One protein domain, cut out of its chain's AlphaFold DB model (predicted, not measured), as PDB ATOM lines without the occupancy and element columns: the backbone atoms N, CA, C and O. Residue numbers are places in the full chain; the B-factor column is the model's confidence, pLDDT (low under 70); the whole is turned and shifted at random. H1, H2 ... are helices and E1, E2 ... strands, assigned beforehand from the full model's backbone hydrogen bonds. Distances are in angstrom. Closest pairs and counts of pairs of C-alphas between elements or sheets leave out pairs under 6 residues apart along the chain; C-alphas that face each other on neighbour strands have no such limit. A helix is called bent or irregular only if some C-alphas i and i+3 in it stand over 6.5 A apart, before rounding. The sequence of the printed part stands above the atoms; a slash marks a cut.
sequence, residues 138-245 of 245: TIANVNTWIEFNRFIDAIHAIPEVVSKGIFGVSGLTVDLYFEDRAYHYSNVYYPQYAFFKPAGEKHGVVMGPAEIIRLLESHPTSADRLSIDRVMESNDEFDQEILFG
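Overview. This is residues 138 to 245 of the 245 residues of an uncharacterized protein of Desulfobacterales bacterium CG23_combo_of_CG06-09_8_20_14_all_52_9 (UniProt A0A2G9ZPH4). A long, bent hairpin of strands E1 and E2 makes the longest axis, with short E3 beside the later part of E2. H1 runs slantwise over one face, H3 packs on E2 from the opposite face, and H4 only grazes the hairpin near the E1 to E2 link, residues 240 to 245 sticking out. The printed part has 108 residues, with four named helices and three named strands in the order H1, H2, E1, E2, E3, H3, H4, class mixed; the sheet E1, E2, E3 is all antiparallel. The whole is loose, radius of gyration of the C-alphas 18.3 A, spanning 53 by 34 by 28 A.

Arrangement. Start with H1, residues 138 to 157: it is on the sheet of E1, residues 166 to 177, E2, residues 185 to 197, and E3, residues 205 to 207, at a height over the sheet of 9.4 A. Its closest C-alphas to E1 are Phe 148 and Ser 170, 5.9 A. H2, residues 159 to 163, only just touches H1, only at the corner, with 3 pairs of C-alphas within 8 A, closest Ile 155 and Val 161, 6.2 A. The strands form a meander, each the antiparallel neighbour of the one before; look for N 168 and O 195, 2.9 A, and N 194 and O 207, 2.9 A, within hydrogen-bond range. E2 bends by 56 degrees at residue 192, where Gln 192 and Pro 209 are the closest C-alphas of E2 and H3, residues 209 to 218, at 4.9 A. H1 and H3 lie on opposite faces. H4, residues 228 to 244, only grazes the sheet; C-alphas 186 and 232 come closest, 7.3 A. Every O i to N i+4 pair is within range in H1, H3 and H4; H2 has 0 of 1, and 1 of 2 O i to N i+3 pairs.

Along the chain. Find C-alpha 138 at (36.939, 28.074, -13.790); H1 runs 28.6 A from there. E1 spans 34.1 A, and E2 35.3 A from C-alpha 185 at (47.500, 46.818, -21.844). H4 runs 24.9 A to C-alpha 244 at (55.300, 65.842, -23.134).

Size, cuts and confidence. The C-alphas farthest apart, Lys 202 and Phe 244, are 53.5 A apart. The printed part has no cut and no long link. Residues 179 to 186 and 219 to 245 have pLDDT under 70.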
ATOM      1  N   THR A 138      37.338  28.983 -14.872       75.12
ATOM      2  CA  THR A 138      36.939  28.074 -13.790       75.12
ATOM      3  C   THR A 138      38.130  27.685 -12.911       75.12
ATOM      4  O   THR A 138      38.021  27.738 -11.688       75.12
ATOM      5  N   ILE A 139      39.287  27.370 -13.506       78.62
ATOM      6  CA  ILE A 139      40.538  27.106 -12.778       78.62
ATOM      7  C   ILE A 139      40.940  28.318 -11.935       78.62
ATOM      8  O   ILE A 139      41.257  28.161 -10.757       78.62
ATOM      9  N   ALA A 140      40.919  29.519 -12.518       81.94
ATOM     10  CA  ALA A 140      41.306  30.741 -11.823       81.94
ATOM     11  C   ALA A 140      40.380  31.042 -10.631       81.94
ATOM     12  O   ALA A 140      40.866  31.362  -9.545       81.94
ATOM     13  N   ASN A 141      39.067  30.858 -10.800       82.69
ATOM     14  CA  ASN A 141      38.072  30.996  -9.732       82.69
ATOM     15  C   ASN A 141      38.326  29.998  -8.597       82.69
ATOM     16  O   ASN A 141      38.464  30.390  -7.439       82.69
ATOM     17  N   VAL A 142      38.466  28.713  -8.935       77.62
ATOM     18  CA  VAL A 142      38.706  27.646  -7.953       77.62
ATOM     19  C   VAL A 142      40.019  27.874  -7.205       77.62
ATOM     20  O   VAL A 142      40.075  27.717  -5.984       77.62
ATOM     21  N   ASN A 143      41.077  28.289  -7.903       81.44
ATOM     22  CA  ASN A 143      42.349  28.606  -7.267       81.44
ATOM     23  C   ASN A 143      42.238  29.826  -6.338       81.44
ATOM     24  O   ASN A 143      42.744  29.784  -5.221       81.44
ATOM     25  N   THR A 144      41.545  30.885  -6.761       86.31
ATOM     26  CA  THR A 144      41.311  32.084  -5.935       86.31
ATOM     27  C   THR A 144      40.559  31.734  -4.658       86.31
ATOM     28  O   THR A 144      40.935  32.175  -3.572       86.31
ATOM     29  N   TRP A 145      39.543  30.879  -4.767       82.75
ATOM     30  CA  TRP A 145      38.813  30.366  -3.619       82.75
ATOM     31  C   TRP A 145      39.696  29.530  -2.683       82.75
ATOM     32  O   TRP A 145      39.666  29.737  -1.466       82.75
ATOM     33  N   ILE A 146      40.529  28.630  -3.221       77.25
ATOM     34  CA  ILE A 146      41.497  27.867  -2.420       77.25
ATOM     35  C   ILE A 146      42.434  28.821  -1.670       77.25
ATOM     36  O   ILE A 146      42.573  28.682  -0.452       77.25
ATOM     37  N   GLU A 147      43.042  29.795  -2.357       80.75
ATOM     38  CA  GLU A 147      43.981  30.757  -1.763       80.75
ATOM     39  C   GLU A 147      43.328  31.635  -0.683       80.75
ATOM     40  O   GLU A 147      43.906  31.870   0.382       80.75
ATOM     41  N   PHE A 148      42.083  32.049  -0.902       87.31
ATOM     42  CA  PHE A 148      41.321  32.798   0.088       87.31
ATOM     43  C   PHE A 148      41.051  31.978   1.359       87.31
ATOM     44  O   PHE A 148      41.223  32.475   2.476       87.31
ATOM     45  N   ASN A 149      40.688  30.700   1.218       78.75
ATOM     46  CA  ASN A 149      40.466  29.829   2.374       78.75
ATOM     47  C   ASN A 149      41.760  29.611   3.179       78.75
ATOM     48  O   ASN A 149      41.716  29.698   4.404       78.75
ATOM     49  N   ARG A 150      42.929  29.436   2.532       76.56
ATOM     50  CA  ARG A 150      44.214  29.320   3.274       76.56
ATOM     51  C   ARG A 150      44.526  30.573   4.066       76.56
ATOM     52  O   ARG A 150      45.013  30.473   5.188       76.56
ATOM     53  N   PHE A 151      44.282  31.739   3.478       83.25
ATOM     54  CA  PHE A 151      44.482  33.004   4.169       83.25
ATOM     55  C   PHE A 151      43.644  33.063   5.456       83.25
ATOM     56  O   PHE A 151      44.172  33.377   6.522       83.25
ATOM     57  N   ILE A 152      42.368  32.672   5.388       82.50
ATOM     58  CA  ILE A 152      41.484  32.616   6.561       82.50
ATOM     59  C   ILE A 152      41.964  31.590   7.590       82.50
ATOM     60  O   ILE A 152      41.961  31.873   8.790       82.50
ATOM     61  N   ASP A 153      42.374  30.401   7.157       78.31
ATOM     62  CA  ASP A 153      42.846  29.369   8.079       78.31
ATOM     63  C   ASP A 153      44.124  29.796   8.795       78.31
ATOM     64  O   ASP A 153      44.236  29.623  10.009       78.31
ATOM     65  N   ALA A 154      45.058  30.419   8.073       79.56
ATOM     66  CA  ALA A 154      46.283  30.962   8.649       79.56
ATOM     67  C   ALA A 154      45.977  32.016   9.722       79.56
ATOM     68  O   ALA A 154      46.589  32.011  10.790       79.56
ATOM     69  N   ILE A 155      44.979  32.872   9.487       80.88
ATOM     70  CA  ILE A 155      44.518  33.860  10.469       80.88
ATOM     71  C   ILE A 155      44.017  33.199  11.751       80.88
ATOM     72  O   ILE A 155      44.288  33.699  12.842       80.88
ATOM     73  N   HIS A 156      43.276  32.098  11.635       77.19
ATOM     74  CA  HIS A 156      42.736  31.395  12.795       77.19
ATOM     75  C   HIS A 156      43.770  30.507  13.500       77.19
ATOM     76  O   HIS A 156      43.617  30.228  14.689       77.19
ATOM     77  N   ALA A 157      44.801  30.051  12.786       76.62
ATOM     78  CA  ALA A 157      45.830  29.167  13.324       76.62
ATOM     79  C   ALA A 157      46.880  29.900  14.175       76.62
ATOM     80  O   ALA A 157      47.474  29.276  15.050       76.62
ATOM     81  N   ILE A 158      47.110  31.197  13.937       79.06
ATOM     82  CA  ILE A 158      48.155  31.985  14.605       79.06
ATOM     83  C   ILE A 158      47.552  32.747  15.806       79.06
ATOM     84  O   ILE A 158      46.805  33.707  15.604       79.06
ATOM     85  N   PRO A 159      47.855  32.381  17.066       75.31
ATOM     86  CA  PRO A 159      47.237  32.999  18.246       75.31
ATOM     87  C   PRO A 159      47.458  34.515  18.353       75.31
ATOM     88  O   PRO A 159      46.564  35.252  18.771       75.31
ATOM     89  N   GLU A 160      48.622  35.009  17.931       81.69
ATOM     90  CA  GLU A 160      49.004  36.425  17.986       81.69
ATOM     91  C   GLU A 160      48.116  37.301  17.091       81.69
ATOM     92  O   GLU A 160      47.945  38.501  17.331       81.69
ATOM     93  N   VAL A 161      47.517  36.695  16.066       81.69
ATOM     94  CA  VAL A 161      46.665  37.363  15.082       81.69
ATOM     95  C   VAL A 161      45.276  37.697  15.651       81.69
ATOM     96  O   VAL A 161      44.620  38.619  15.157       81.69
ATOM     97  N   VAL A 162      44.853  37.048  16.745       81.50
ATOM     98  CA  VAL A 162      43.579  37.342  17.436       81.50
ATOM     99  C   VAL A 162      43.524  38.798  17.905       81.50
ATOM    100  O   VAL A 162      42.499  39.458  17.771       81.50
ATOM    101  N   SER A 163      44.644  39.340  18.386       86.62
ATOM    102  CA  SER A 163      44.726  40.727  18.871       86.62
ATOM    103  C   SER A 163      44.637  41.792  17.767       86.62
ATOM    104  O   SER A 163      44.472  42.971  18.066       86.62
ATOM    105  N   LYS A 164      44.738  41.403  16.489       89.38
ATOM    106  CA  LYS A 164      44.853  42.327  15.352       89.38
ATOM    107  C   LYS A 164      43.534  42.468  14.609       89.38
ATOM    108  O   LYS A 164      42.823  41.485  14.447       89.38
ATOM    109  N   GLY A 165      43.228  43.654  14.091       91.75
ATOM    110  CA  GLY A 165      42.202  43.813  13.058       91.75
ATOM    111  C   GLY A 165      42.738  43.306  11.719       91.75
ATOM    112  O   GLY A 165      43.897  43.558  11.399       91.75
ATOM    113  N   ILE A 166      41.938  42.561  10.959       91.75
ATOM    114  CA  ILE A 166      42.344  42.033   9.653       91.75
ATOM    115  C   ILE A 166      41.257  42.292   8.635       91.75
ATOM    116  O   ILE A 166      40.091  41.964   8.858       91.75
ATOM    117  N   PHE A 167      41.683  42.813   7.496       91.94
ATOM    118  CA  PHE A 167      40.899  42.886   6.286       91.94
ATOM    119  C   PHE A 167      41.699  42.234   5.160       91.94
ATOM    120  O   PHE A 167      42.899  42.473   5.038       91.94
ATOM    121  N   GLY A 168      41.050  41.387   4.370       90.31
ATOM    122  CA  GLY A 168      41.657  40.758   3.205       90.31
ATOM    123  C   GLY A 168      40.639  40.612   2.091       90.31
ATOM    124  O   GLY A 168      39.469  40.349   2.358       90.31
ATOM    125  N   VAL A 169      41.088  40.782   0.852       90.88
ATOM    126  CA  VAL A 169      40.272  40.605  -0.350       90.88
ATOM    127  C   VAL A 169      41.039  39.701  -1.302       90.88
ATOM    128  O   VAL A 169      42.236  39.893  -1.503       90.88
ATOM    129  N   SER A 170      40.346  38.734  -1.887       91.69
ATOM    130  CA  SER A 170      40.863  37.867  -2.939       91.69
ATOM    131  C   SER A 170      39.966  37.960  -4.161       91.69
ATOM    132  O   SER A 170      38.745  38.109  -4.059       91.69
ATOM    133  N   GLY A 171      40.583  37.889  -5.327       91.62
ATOM    134  CA  GLY A 171      39.922  38.133  -6.593       91.62
ATOM    135  C   GLY A 171      40.852  37.852  -7.756       91.62
ATOM    136  O   GLY A 171      42.013  37.480  -7.569       91.62
ATOM    137  N   LEU A 172      40.326  38.051  -8.955       88.19
ATOM    138  CA  LEU A 172      41.075  37.881 -10.188       88.19
ATOM    139  C   LEU A 172      41.645  39.218 -10.633       88.19
ATOM    140  O   LEU A 172      40.928  40.211 -10.665       88.19
ATOM    141  N   THR A 173      42.914  39.227 -11.024       85.19
ATOM    142  CA  THR A 173      43.439  40.306 -11.866       85.19
ATOM    143  C   THR A 173      43.303  39.845 -13.308       85.19
ATOM    144  O   THR A 173      43.762  38.756 -13.649       85.19
ATOM    145  N   VAL A 174      42.592  40.624 -14.114       81.50
ATOM    146  CA  VAL A 174      42.345  40.352 -15.525       81.50
ATOM    147  C   VAL A 174      43.174  41.328 -16.333       81.50
ATOM    148  O   VAL A 174      42.903  42.529 -16.322       81.50
ATOM    149  N   ASP A 175      44.160  40.785 -17.029       81.19
ATOM    150  CA  ASP A 175      45.002  41.534 -17.946       81.19
ATOM    151  C   ASP A 175      44.320  41.578 -19.317       81.19
ATOM    152  O   ASP A 175      43.981  40.548 -19.908       81.19
ATOM    153  N   LEU A 176      44.073  42.787 -19.802       75.62
ATOM    154  CA  LEU A 176      43.382  43.083 -21.045       75.62
ATOM    155  C   LEU A 176      44.382  43.674 -22.028       75.62
ATOM    156  O   LEU A 176      45.029  44.673 -21.720       75.62
ATOM    157  N   TYR A 177      44.485  43.069 -23.208       75.50
ATOM    158  CA  TYR A 177      45.386  43.519 -24.261       75.50
ATOM    159  C   TYR A 177      44.601  44.111 -25.432       75.50
ATOM    160  O   TYR A 177      43.614  43.518 -25.869       75.50
ATOM    161  N   PHE A 178      45.046  45.259 -25.943       70.12
ATOM    162  CA  PHE A 178      44.340  46.020 -26.981       70.12
ATOM    163  C   PHE A 178      45.279  46.347 -28.137       70.12
ATOM    164  O   PHE A 178      46.181  47.157 -27.979       70.12
ATOM    165  N   GLU A 179      45.093  45.728 -29.299       66.50
ATOM    166  CA  GLU A 179      45.997  45.900 -30.449       66.50
ATOM    167  C   GLU A 179      45.935  47.303 -31.080       66.50
ATOM    168  O   GLU A 179      46.892  47.742 -31.709       66.50
ATOM    169  N   ASP A 180      44.830  48.020 -30.900       66.12
ATOM    170  CA  ASP A 180      44.501  49.279 -31.575       66.12
ATOM    171  C   ASP A 180      44.769  50.540 -30.737       66.12
ATOM    172  O   ASP A 180      44.448  51.647 -31.172       66.12
ATOM    173  N   ARG A 181      45.371  50.399 -29.550       58.47
ATOM    174  CA  ARG A 181      45.633  51.514 -28.628       58.47
ATOM    175  C   ARG A 181      47.116  51.768 -28.404       58.47
ATOM    176  O   ARG A 181      47.931  50.860 -28.516       58.47
ATOM    177  N   ALA A 182      47.450  53.015 -28.064       56.47
ATOM    178  CA  ALA A 182      48.826  53.439 -27.799       56.47
ATOM    179  C   ALA A 182      49.462  52.645 -26.647       56.47
ATOM    180  O   ALA A 182      50.638  52.292 -26.720       56.47
ATOM    181  N   TYR A 183      48.663  52.305 -25.629       57.03
ATOM    182  CA  TYR A 183      49.034  51.349 -24.597       57.03
ATOM    183  C   TYR A 183      48.212  50.069 -24.759       57.03
ATOM    184  O   TYR A 183      47.009  50.022 -24.504       57.03
ATOM    185  N   HIS A 184      48.874  49.003 -25.203       64.81
ATOM    186  CA  HIS A 184      48.243  47.725 -25.530       64.81
ATOM    187  C   HIS A 184      47.808  46.908 -24.298       64.81
ATOM    188  O   HIS A 184      47.687  45.690 -24.410       64.81
ATOM    189  N   TYR A 185      47.635  47.523 -23.121       68.19
ATOM    190  CA  TYR A 185      47.500  46.818 -21.844       68.19
ATOM    191  C   TYR A 185      46.666  47.588 -20.807       68.19
ATOM    192  O   TYR A 185      46.891  48.772 -20.573       68.19
ATOM    193  N   SER A 186      45.755  46.898 -20.123       69.38
ATOM    194  CA  SER A 186      45.056  47.372 -18.923       69.38
ATOM    195  C   SER A 186      44.837  46.211 -17.959       69.38
ATOM    196  O   SER A 186      44.665  45.080 -18.404       69.38
ATOM    197  N   ASN A 187      44.809  46.461 -16.650       75.00
ATOM    198  CA  ASN A 187      44.523  45.431 -15.654       75.00
ATOM    199  C   ASN A 187      43.278  45.790 -14.833       75.00
ATOM    200  O   ASN A 187      43.156  46.886 -14.290       75.00
ATOM    201  N   VAL A 188      42.355  44.841 -14.698       79.25
ATOM    202  CA  VAL A 188      41.138  45.006 -13.894       79.25
ATOM    203  C   VAL A 188      41.153  44.012 -12.747       79.25
ATOM    204  O   VAL A 188      41.324  42.814 -12.957       79.25
ATOM    205  N   TYR A 189      40.937  44.492 -11.524       84.06
ATOM    206  CA  TYR A 189      40.774  43.620 -10.366       84.06
ATOM    207  C   TYR A 189      39.295  43.326 -10.106       84.06
ATOM    208  O   TYR A 189      38.507  44.230  -9.828       84.06
ATOM    209  N   TYR A 190      38.923  42.052 -10.167       85.19
ATOM    210  CA  TYR A 190      37.583  41.555  -9.892       85.19
ATOM    211  C   TYR A 190      37.544  40.868  -8.516       85.19
ATOM    212  O   TYR A 190      37.977  39.716  -8.397       85.19
ATOM    213  N   PRO A 191      37.057  41.542  -7.456       88.25
ATOM    214  CA  PRO A 191      37.008  40.966  -6.117       88.25
ATOM    215  C   PRO A 191      35.949  39.862  -6.044       88.25
ATOM    216  O   PRO A 191      34.803  40.059  -6.439       88.25
ATOM    217  N   GLN A 192      36.322  38.706  -5.498       88.62
ATOM    218  CA  GLN A 192      35.434  37.544  -5.382       88.62
ATOM    219  C   GLN A 192      35.096  37.217  -3.935       88.62
ATOM    220  O   GLN A 192      33.957  36.879  -3.625       88.62
ATOM    221  N   TYR A 193      36.072  37.358  -3.041       92.75
ATOM    222  CA  TYR A 193      35.893  37.068  -1.629       92.75
ATOM    223  C   TYR A 193      36.566  38.133  -0.776       92.75
ATOM    224  O   TYR A 193      37.624  38.658  -1.123       92.75
ATOM    225  N   ALA A 194      35.961  38.446   0.362       92.94
ATOM    226  CA  ALA A 194      36.530  39.361   1.332       92.94
ATOM    227  C   ALA A 194      36.340  38.824   2.748       92.94
ATOM    228  O   ALA A 194      35.355  38.162   3.067       92.94
ATOM    229  N   PHE A 195      37.308  39.102   3.609       93.56
ATOM    230  CA  PHE A 195      37.314  38.709   5.005       93.56
ATOM    231  C   PHE A 195      37.557  39.935   5.871       93.56
ATOM    232  O   PHE A 195      38.500  40.690   5.636       93.56
ATOM    233  N   PHE A 196      36.733  40.099   6.899       92.56
ATOM    234  CA  PHE A 196      36.894  41.147   7.893       92.56
ATOM    235  C   PHE A 196      36.808  40.561   9.300       92.56
ATOM    236  O   PHE A 196      35.800  39.968   9.677       92.56
ATOM    237  N   LYS A 197      37.860  40.749  10.095       92.94
ATOM    238  CA  LYS A 197      37.927  40.345  11.501       92.94
ATOM    239  C   LYS A 197      38.357  41.535  12.356       92.94
ATOM    240  O   LYS A 197      39.518  41.939  12.241       92.94
ATOM    241  N   PRO A 198      37.494  42.058  13.237       91.81
ATOM    242  CA  PRO A 198      37.883  43.075  14.209       91.81
ATOM    243  C   PRO A 198      39.035  42.617  15.117       91.81
ATOM    244  O   PRO A 198      39.304  41.423  15.267       91.81
ATOM    245  N   ALA A 199      39.732  43.575  15.727       92.81
ATOM    246  CA  ALA A 199      40.752  43.277  16.728       92.81
ATOM    247  C   ALA A 199      40.116  42.659  17.981       92.81
ATOM    248  O   ALA A 199      39.089  43.138  18.451       92.81
ATOM    249  N   GLY A 200      40.728  41.603  18.522       86.62
ATOM    250  CA  GLY A 200      40.238  40.890  19.706       86.62
ATOM    251  C   GLY A 200      39.221  39.786  19.404       86.62
ATOM    252  O   GLY A 200      38.987  38.934  20.259       86.62
ATOM    253  N   GLU A 201      38.671  39.744  18.188       86.06
ATOM    254  CA  GLU A 201      37.728  38.708  17.773       86.06
ATOM    255  C   GLU A 201      38.443  37.452  17.274       86.06
ATOM    256  O   GLU A 201      39.407  37.511  16.508       86.06
ATOM    257  N   LYS A 202      37.935  36.277  17.663       76.25
ATOM    258  CA  LYS A 202      38.458  34.989  17.172       76.25
ATOM    259  C   LYS A 202      37.985  34.652  15.762       76.25
ATOM    260  O   LYS A 202      38.640  33.873  15.077       76.25
ATOM    261  N   HIS A 203      36.857  35.212  15.338       79.31
ATOM    262  CA  HIS A 203      36.228  34.906  14.060       79.31
ATOM    263  C   HIS A 203      35.894  36.187  13.307       79.31
ATOM    264  O   HIS A 203      35.462  37.170  13.899       79.31
ATOM    265  N   GLY A 204      36.098  36.163  11.991       84.69
ATOM    266  CA  GLY A 204      35.693  37.245  11.099       84.69
ATOM    267  C   GLY A 204      34.498  36.882  10.224       84.69
ATOM    268  O   GLY A 204      34.125  35.708  10.085       84.69
ATOM    269  N   VAL A 205      33.937  37.912   9.600       88.81
ATOM    270  CA  VAL A 205      32.905  37.829   8.569       88.81
ATOM    271  C   VAL A 205      33.572  37.537   7.233       88.81
ATOM    272  O   VAL A 205      34.595  38.132   6.898       88.81
ATOM    273  N   VAL A 206      32.991  36.608   6.479       88.81
ATOM    274  CA  VAL A 206      33.373  36.339   5.093       88.81
ATOM    275  C   VAL A 206      32.255  36.822   4.190       88.81
ATOM    276  O   VAL A 206      31.087  36.566   4.464       88.81
ATOM    277  N   MET A 207      32.638  37.509   3.128       89.94
ATOM    278  CA  MET A 207      31.768  38.063   2.103       89.94
ATOM    279  C   MET A 207      32.104  37.381   0.778       89.94
ATOM    280  O   MET A 207      33.284  37.286   0.433       89.94
ATOM    281  N   GLY A 208      31.091  36.885   0.070       85.44
ATOM    282  CA  GLY A 208      31.218  36.416  -1.306       85.44
ATOM    283  C   GLY A 208      30.918  37.534  -2.311       85.44
ATOM    284  O   GLY A 208      30.736  38.693  -1.917       85.44
ATOM    285  N   PRO A 209      30.820  37.209  -3.613       82.00
ATOM    286  CA  PRO A 209      30.668  38.212  -4.665       82.00
ATOM    287  C   PRO A 209      29.432  39.097  -4.472       82.00
ATOM    288  O   PRO A 209      29.513  40.314  -4.605       82.00
ATOM    289  N   ALA A 210      28.295  38.508  -4.088       81.50
ATOM    290  CA  ALA A 210      27.057  39.253  -3.874       81.50
ATOM    291  C   ALA A 210      27.159  40.218  -2.682       81.50
ATOM    292  O   ALA A 210      26.707  41.359  -2.773       81.50
ATOM    293  N   GLU A 211      27.763  39.794  -1.567       85.44
ATOM    294  CA  GLU A 211      27.996  40.670  -0.414       85.44
ATOM    295  C   GLU A 211      28.945  41.816  -0.765       85.44
ATOM    296  O   GLU A 211      28.682  42.952  -0.377       85.44
ATOM    297  N   ILE A 212      30.014  41.532  -1.513       85.88
ATOM    298  CA  ILE A 212      30.984  42.539  -1.954       85.88
ATOM    299  C   ILE A 212      30.318  43.547  -2.886       85.88
ATOM    300  O   ILE A 212      30.469  44.746  -2.678       85.88
ATOM    301  N   ILE A 213      29.551  43.087  -3.877       80.69
ATOM    302  CA  ILE A 213      28.826  43.967  -4.800       80.69
ATOM    303  C   ILE A 213      27.881  44.880  -4.015       80.69
ATOM    304  O   ILE A 213      27.980  46.096  -4.157       80.69
ATOM    305  N   ARG A 214      27.064  44.326  -3.108       82.56
ATOM    306  CA  ARG A 214      26.175  45.123  -2.243       82.56
ATOM    307  C   ARG A 214      26.947  46.119  -1.376       82.56
ATOM    308  O   ARG A 214      26.509  47.255  -1.198       82.56
ATOM    309  N   LEU A 215      28.097  45.725  -0.829       81.88
ATOM    310  CA  LEU A 215      28.942  46.619  -0.038       81.88
ATOM    311  C   LEU A 215      29.473  47.781  -0.889       81.88
ATOM    312  O   LEU A 215      29.403  48.930  -0.459       81.88
ATOM    313  N   LEU A 216      29.949  47.494  -2.099       76.62
ATOM    314  CA  LEU A 216      30.448  48.509  -3.020       76.62
ATOM    315  C   LEU A 216      29.325  49.408  -3.566       76.62
ATOM    316  O   LEU A 216      29.571  50.566  -3.871       76.62
ATOM    317  N   GLU A 217      28.101  48.896  -3.699       78.69
ATOM    318  CA  GLU A 217      26.922  49.673  -4.113       78.69
ATOM    319  C   GLU A 217      26.378  50.559  -2.985       78.69
ATOM    320  O   GLU A 217      25.945  51.682  -3.233       78.69
ATOM    321  N   SER A 218      26.420  50.079  -1.738       78.12
ATOM    322  CA  SER A 218      25.983  50.838  -0.552       78.12
ATOM    323  C   SER A 218      26.926  51.978  -0.162       78.12
ATOM    324  O   SER A 218      26.526  52.871   0.584       78.12
ATOM    325  N   HIS A 219      28.150  51.974  -0.690       68.38
ATOM    326  CA  HIS A 219      29.100  53.073  -0.579       68.38
ATOM    327  C   HIS A 219      29.286  53.685  -1.966       68.38
ATOM    328  O   HIS A 219      30.310  53.420  -2.599       68.38
ATOM    329  N   PRO A 220      28.315  54.476  -2.468       57.12
ATOM    330  CA  PRO A 220      28.521  55.218  -3.695       57.12
ATOM    331  C   PRO A 220      29.711  56.141  -3.450       57.12
ATOM    332  O   PRO A 220      29.605  57.143  -2.741       57.12
ATOM    333  N   THR A 221      30.870  55.766  -3.986       55.81
ATOM    334  CA  THR A 221      31.998  56.675  -4.127       55.81
ATOM    335  C   THR A 221      31.442  57.935  -4.769       55.81
ATOM    336  O   THR A 221      30.771  57.868  -5.801       55.81
ATOM    337  N   SER A 222      31.618  59.070  -4.095       50.81
ATOM    338  CA  SER A 222      31.218  60.365  -4.623       50.81
ATOM    339  C   SER A 222      31.867  60.539  -5.997       50.81
ATOM    340  O   SER A 222      33.082  60.686  -6.060       50.81
ATOM    341  N   ALA A 223      31.043  60.504  -7.047       50.88
ATOM    342  CA  ALA A 223      31.412  60.568  -8.461       50.88
ATOM    343  C   ALA A 223      32.302  59.409  -8.975       50.88
ATOM    344  O   ALA A 223      33.326  59.057  -8.407       50.88
ATOM    345  N   ASP A 224      31.876  58.840 -10.103       53.12
ATOM    346  CA  ASP A 224      32.666  58.025 -11.028       53.12
ATOM    347  C   ASP A 224      33.218  56.683 -10.514       53.12
ATOM    348  O   ASP A 224      34.419  56.473 -10.356       53.12
ATOM    349  N   ARG A 225      32.345  55.664 -10.461       52.03
ATOM    350  CA  ARG A 225      32.781  54.355 -10.975       52.03
ATOM    351  C   ARG A 225      33.089  54.564 -12.456       52.03
ATOM    352  O   ARG A 225      32.169  54.581 -13.271       52.03
ATOM    353  N   LEU A 226      34.357  54.808 -12.776       55.31
ATOM    354  CA  LEU A 226      34.806  54.953 -14.155       55.31
ATOM    355  C   LEU A 226      34.387  53.687 -14.913       55.31
ATOM    356  O   LEU A 226      34.653  52.567 -14.465       55.31
ATOM    357  N   SER A 227      33.682  53.856 -16.034       63.94
ATOM    358  CA  SER A 227      33.518  52.759 -16.985       63.94
ATOM    359  C   SER A 227      34.902  52.271 -17.402       63.94
ATOM    360  O   SER A 227      35.879  53.014 -17.305       63.94
ATOM    361  N   ILE A 228      35.000  51.033 -17.884       60.38
ATOM    362  CA  ILE A 228      36.283  50.528 -18.378       60.38
ATOM    363  C   ILE A 228      36.868  51.459 -19.448       60.38
ATOM    364  O   ILE A 228      38.051  51.767 -19.403       60.38
ATOM    365  N   ASP A 229      36.005  52.023 -20.297       63.06
ATOM    366  CA  ASP A 229      36.380  53.021 -21.294       63.06
ATOM    367  C   ASP A 229      36.993  54.269 -20.651       63.06
ATOM    368  O   ASP A 229      38.053  54.708 -21.079       63.06
ATOM    369  N   ARG A 230      36.405  54.781 -19.562       67.94
ATOM    370  CA  ARG A 230      36.942  55.937 -18.833       67.94
ATOM    371  C   ARG A 230      38.229  55.647 -18.069       67.94
ATOM    372  O   ARG A 230      39.079  56.527 -17.972       67.94
ATOM    373  N   VAL A 231      38.376  54.446 -17.502       66.75
ATOM    374  CA  VAL A 231      39.645  54.018 -16.883       66.75
ATOM    375  C   VAL A 231      40.745  54.014 -17.941       66.75
ATOM    376  O   VAL A 231      41.850  54.478 -17.685       66.75
ATOM    377  N   MET A 232      40.427  53.534 -19.141       64.00
ATOM    378  CA  MET A 232      41.373  53.491 -20.248       64.00
ATOM    379  C   MET A 232      41.691  54.884 -20.809       64.00
ATOM    380  O   MET A 232      42.862  55.180 -21.000       64.00
ATOM    381  N   GLU A 233      40.694  55.755 -20.992       69.44
ATOM    382  CA  GLU A 233      40.898  57.159 -21.397       69.44
ATOM    383  C   GLU A 233      41.783  57.918 -20.396       69.44
ATOM    384  O   GLU A 233      42.704  58.623 -20.793       69.44
ATOM    385  N   SER A 234      41.559  57.719 -19.092       68.75
ATOM    386  CA  SER A 234      42.357  58.374 -18.044       68.75
ATOM    387  C   SER A 234      43.823  57.924 -18.060       68.75
ATOM    388  O   SER A 234      44.713  58.728 -17.791       68.75
ATOM    389  N   ASN A 235      44.087  56.653 -18.382       65.69
ATOM    390  CA  ASN A 235      45.454  56.151 -18.542       65.69
ATOM    391  C   ASN A 235      46.128  56.759 -19.784       65.69
ATOM    392  O   ASN A 235      47.280  57.177 -19.702       65.69
ATOM    393  N   ASP A 236      45.401  56.860 -20.904       66.69
ATOM    394  CA  ASP A 236      45.909  57.472 -22.139       66.69
ATOM    395  C   ASP A 236      46.255  58.970 -21.938       66.69
ATOM    396  O   ASP A 236      47.249  59.454 -22.485       66.69
ATOM    397  N   GLU A 237      45.473  59.707 -21.138       68.25
ATOM    398  CA  GLU A 237      45.707  61.126 -20.812       68.25
ATOM    399  C   GLU A 237      46.913  61.341 -19.878       68.25
ATOM    400  O   GLU A 237      47.758  62.199 -20.148       68.25
ATOM    401  N   PHE A 238      47.025  60.552 -18.803       63.31
ATOM    402  CA  PHE A 238      48.098  60.685 -17.809       63.31
ATOM    403  C   PHE A 238      49.489  60.425 -18.413       63.31
ATOM    404  O   PHE A 238      50.471  61.077 -18.060       63.31
ATOM    405  N   ASP A 239      49.580  59.520 -19.386       56.34
ATOM    406  CA  ASP A 239      50.848  59.196 -20.039       56.34
ATOM    407  C   ASP A 239      51.249  60.216 -21.121       56.34
ATOM    408  O   ASP A 239      52.444  60.415 -21.361       56.34
ATOM    409  N   GLN A 240      50.296  60.938 -21.731       59.84
ATOM    410  CA  GLN A 240      50.628  62.101 -22.569       59.84
ATOM    411  C   GLN A 240      51.263  63.224 -21.744       59.84
ATOM    412  O   GLN A 240      52.213  63.856 -22.208       59.84
ATOM    413  N   GLU A 241      50.801  63.443 -20.511       58.56
ATOM    414  CA  GLU A 241      51.450  64.378 -19.586       58.56
ATOM    415  C   GLU A 241      52.885  63.953 -19.238       58.56
ATOM    416  O   GLU A 241      53.755  64.810 -19.123       58.56
ATOM    417  N   ILE A 242      53.174  62.652 -19.134       56.28
ATOM    418  CA  ILE A 242      54.531  62.144 -18.855       56.28
ATOM    419  C   ILE A 242      55.447  62.225 -20.088       56.28
ATOM    420  O   ILE A 242      56.646  62.463 -19.953       56.28
ATOM    421  N   LEU A 243      54.914  62.015 -21.295       49.50
ATOM    422  CA  LEU A 243      55.695  62.049 -22.540       49.50
ATOM    423  C   LEU A 243      56.003  63.470 -23.034       49.50
ATOM    424  O   LEU A 243      56.980  63.656 -23.763       49.50
ATOM    425  N   PHE A 244      55.184  64.457 -22.665       52.38
ATOM    426  CA  PHE A 244      55.300  65.842 -23.134       52.38
ATOM    427  C   PHE A 244      55.501  66.882 -22.013       52.38
ATOM    428  O   PHE A 244      55.536  68.079 -22.317       52.38
ATOM    429  N   GLY A 245      55.641  66.445 -20.756       47.16
ATOM    430  CA  GLY A 245      55.889  67.271 -19.561       47.16
ATOM    431  C   GLY A 245      57.343  67.338 -19.109       47.16
ATOM    432  O   GLY A 245      58.104  66.370 -19.336       47.16
TER     433      GLY A 245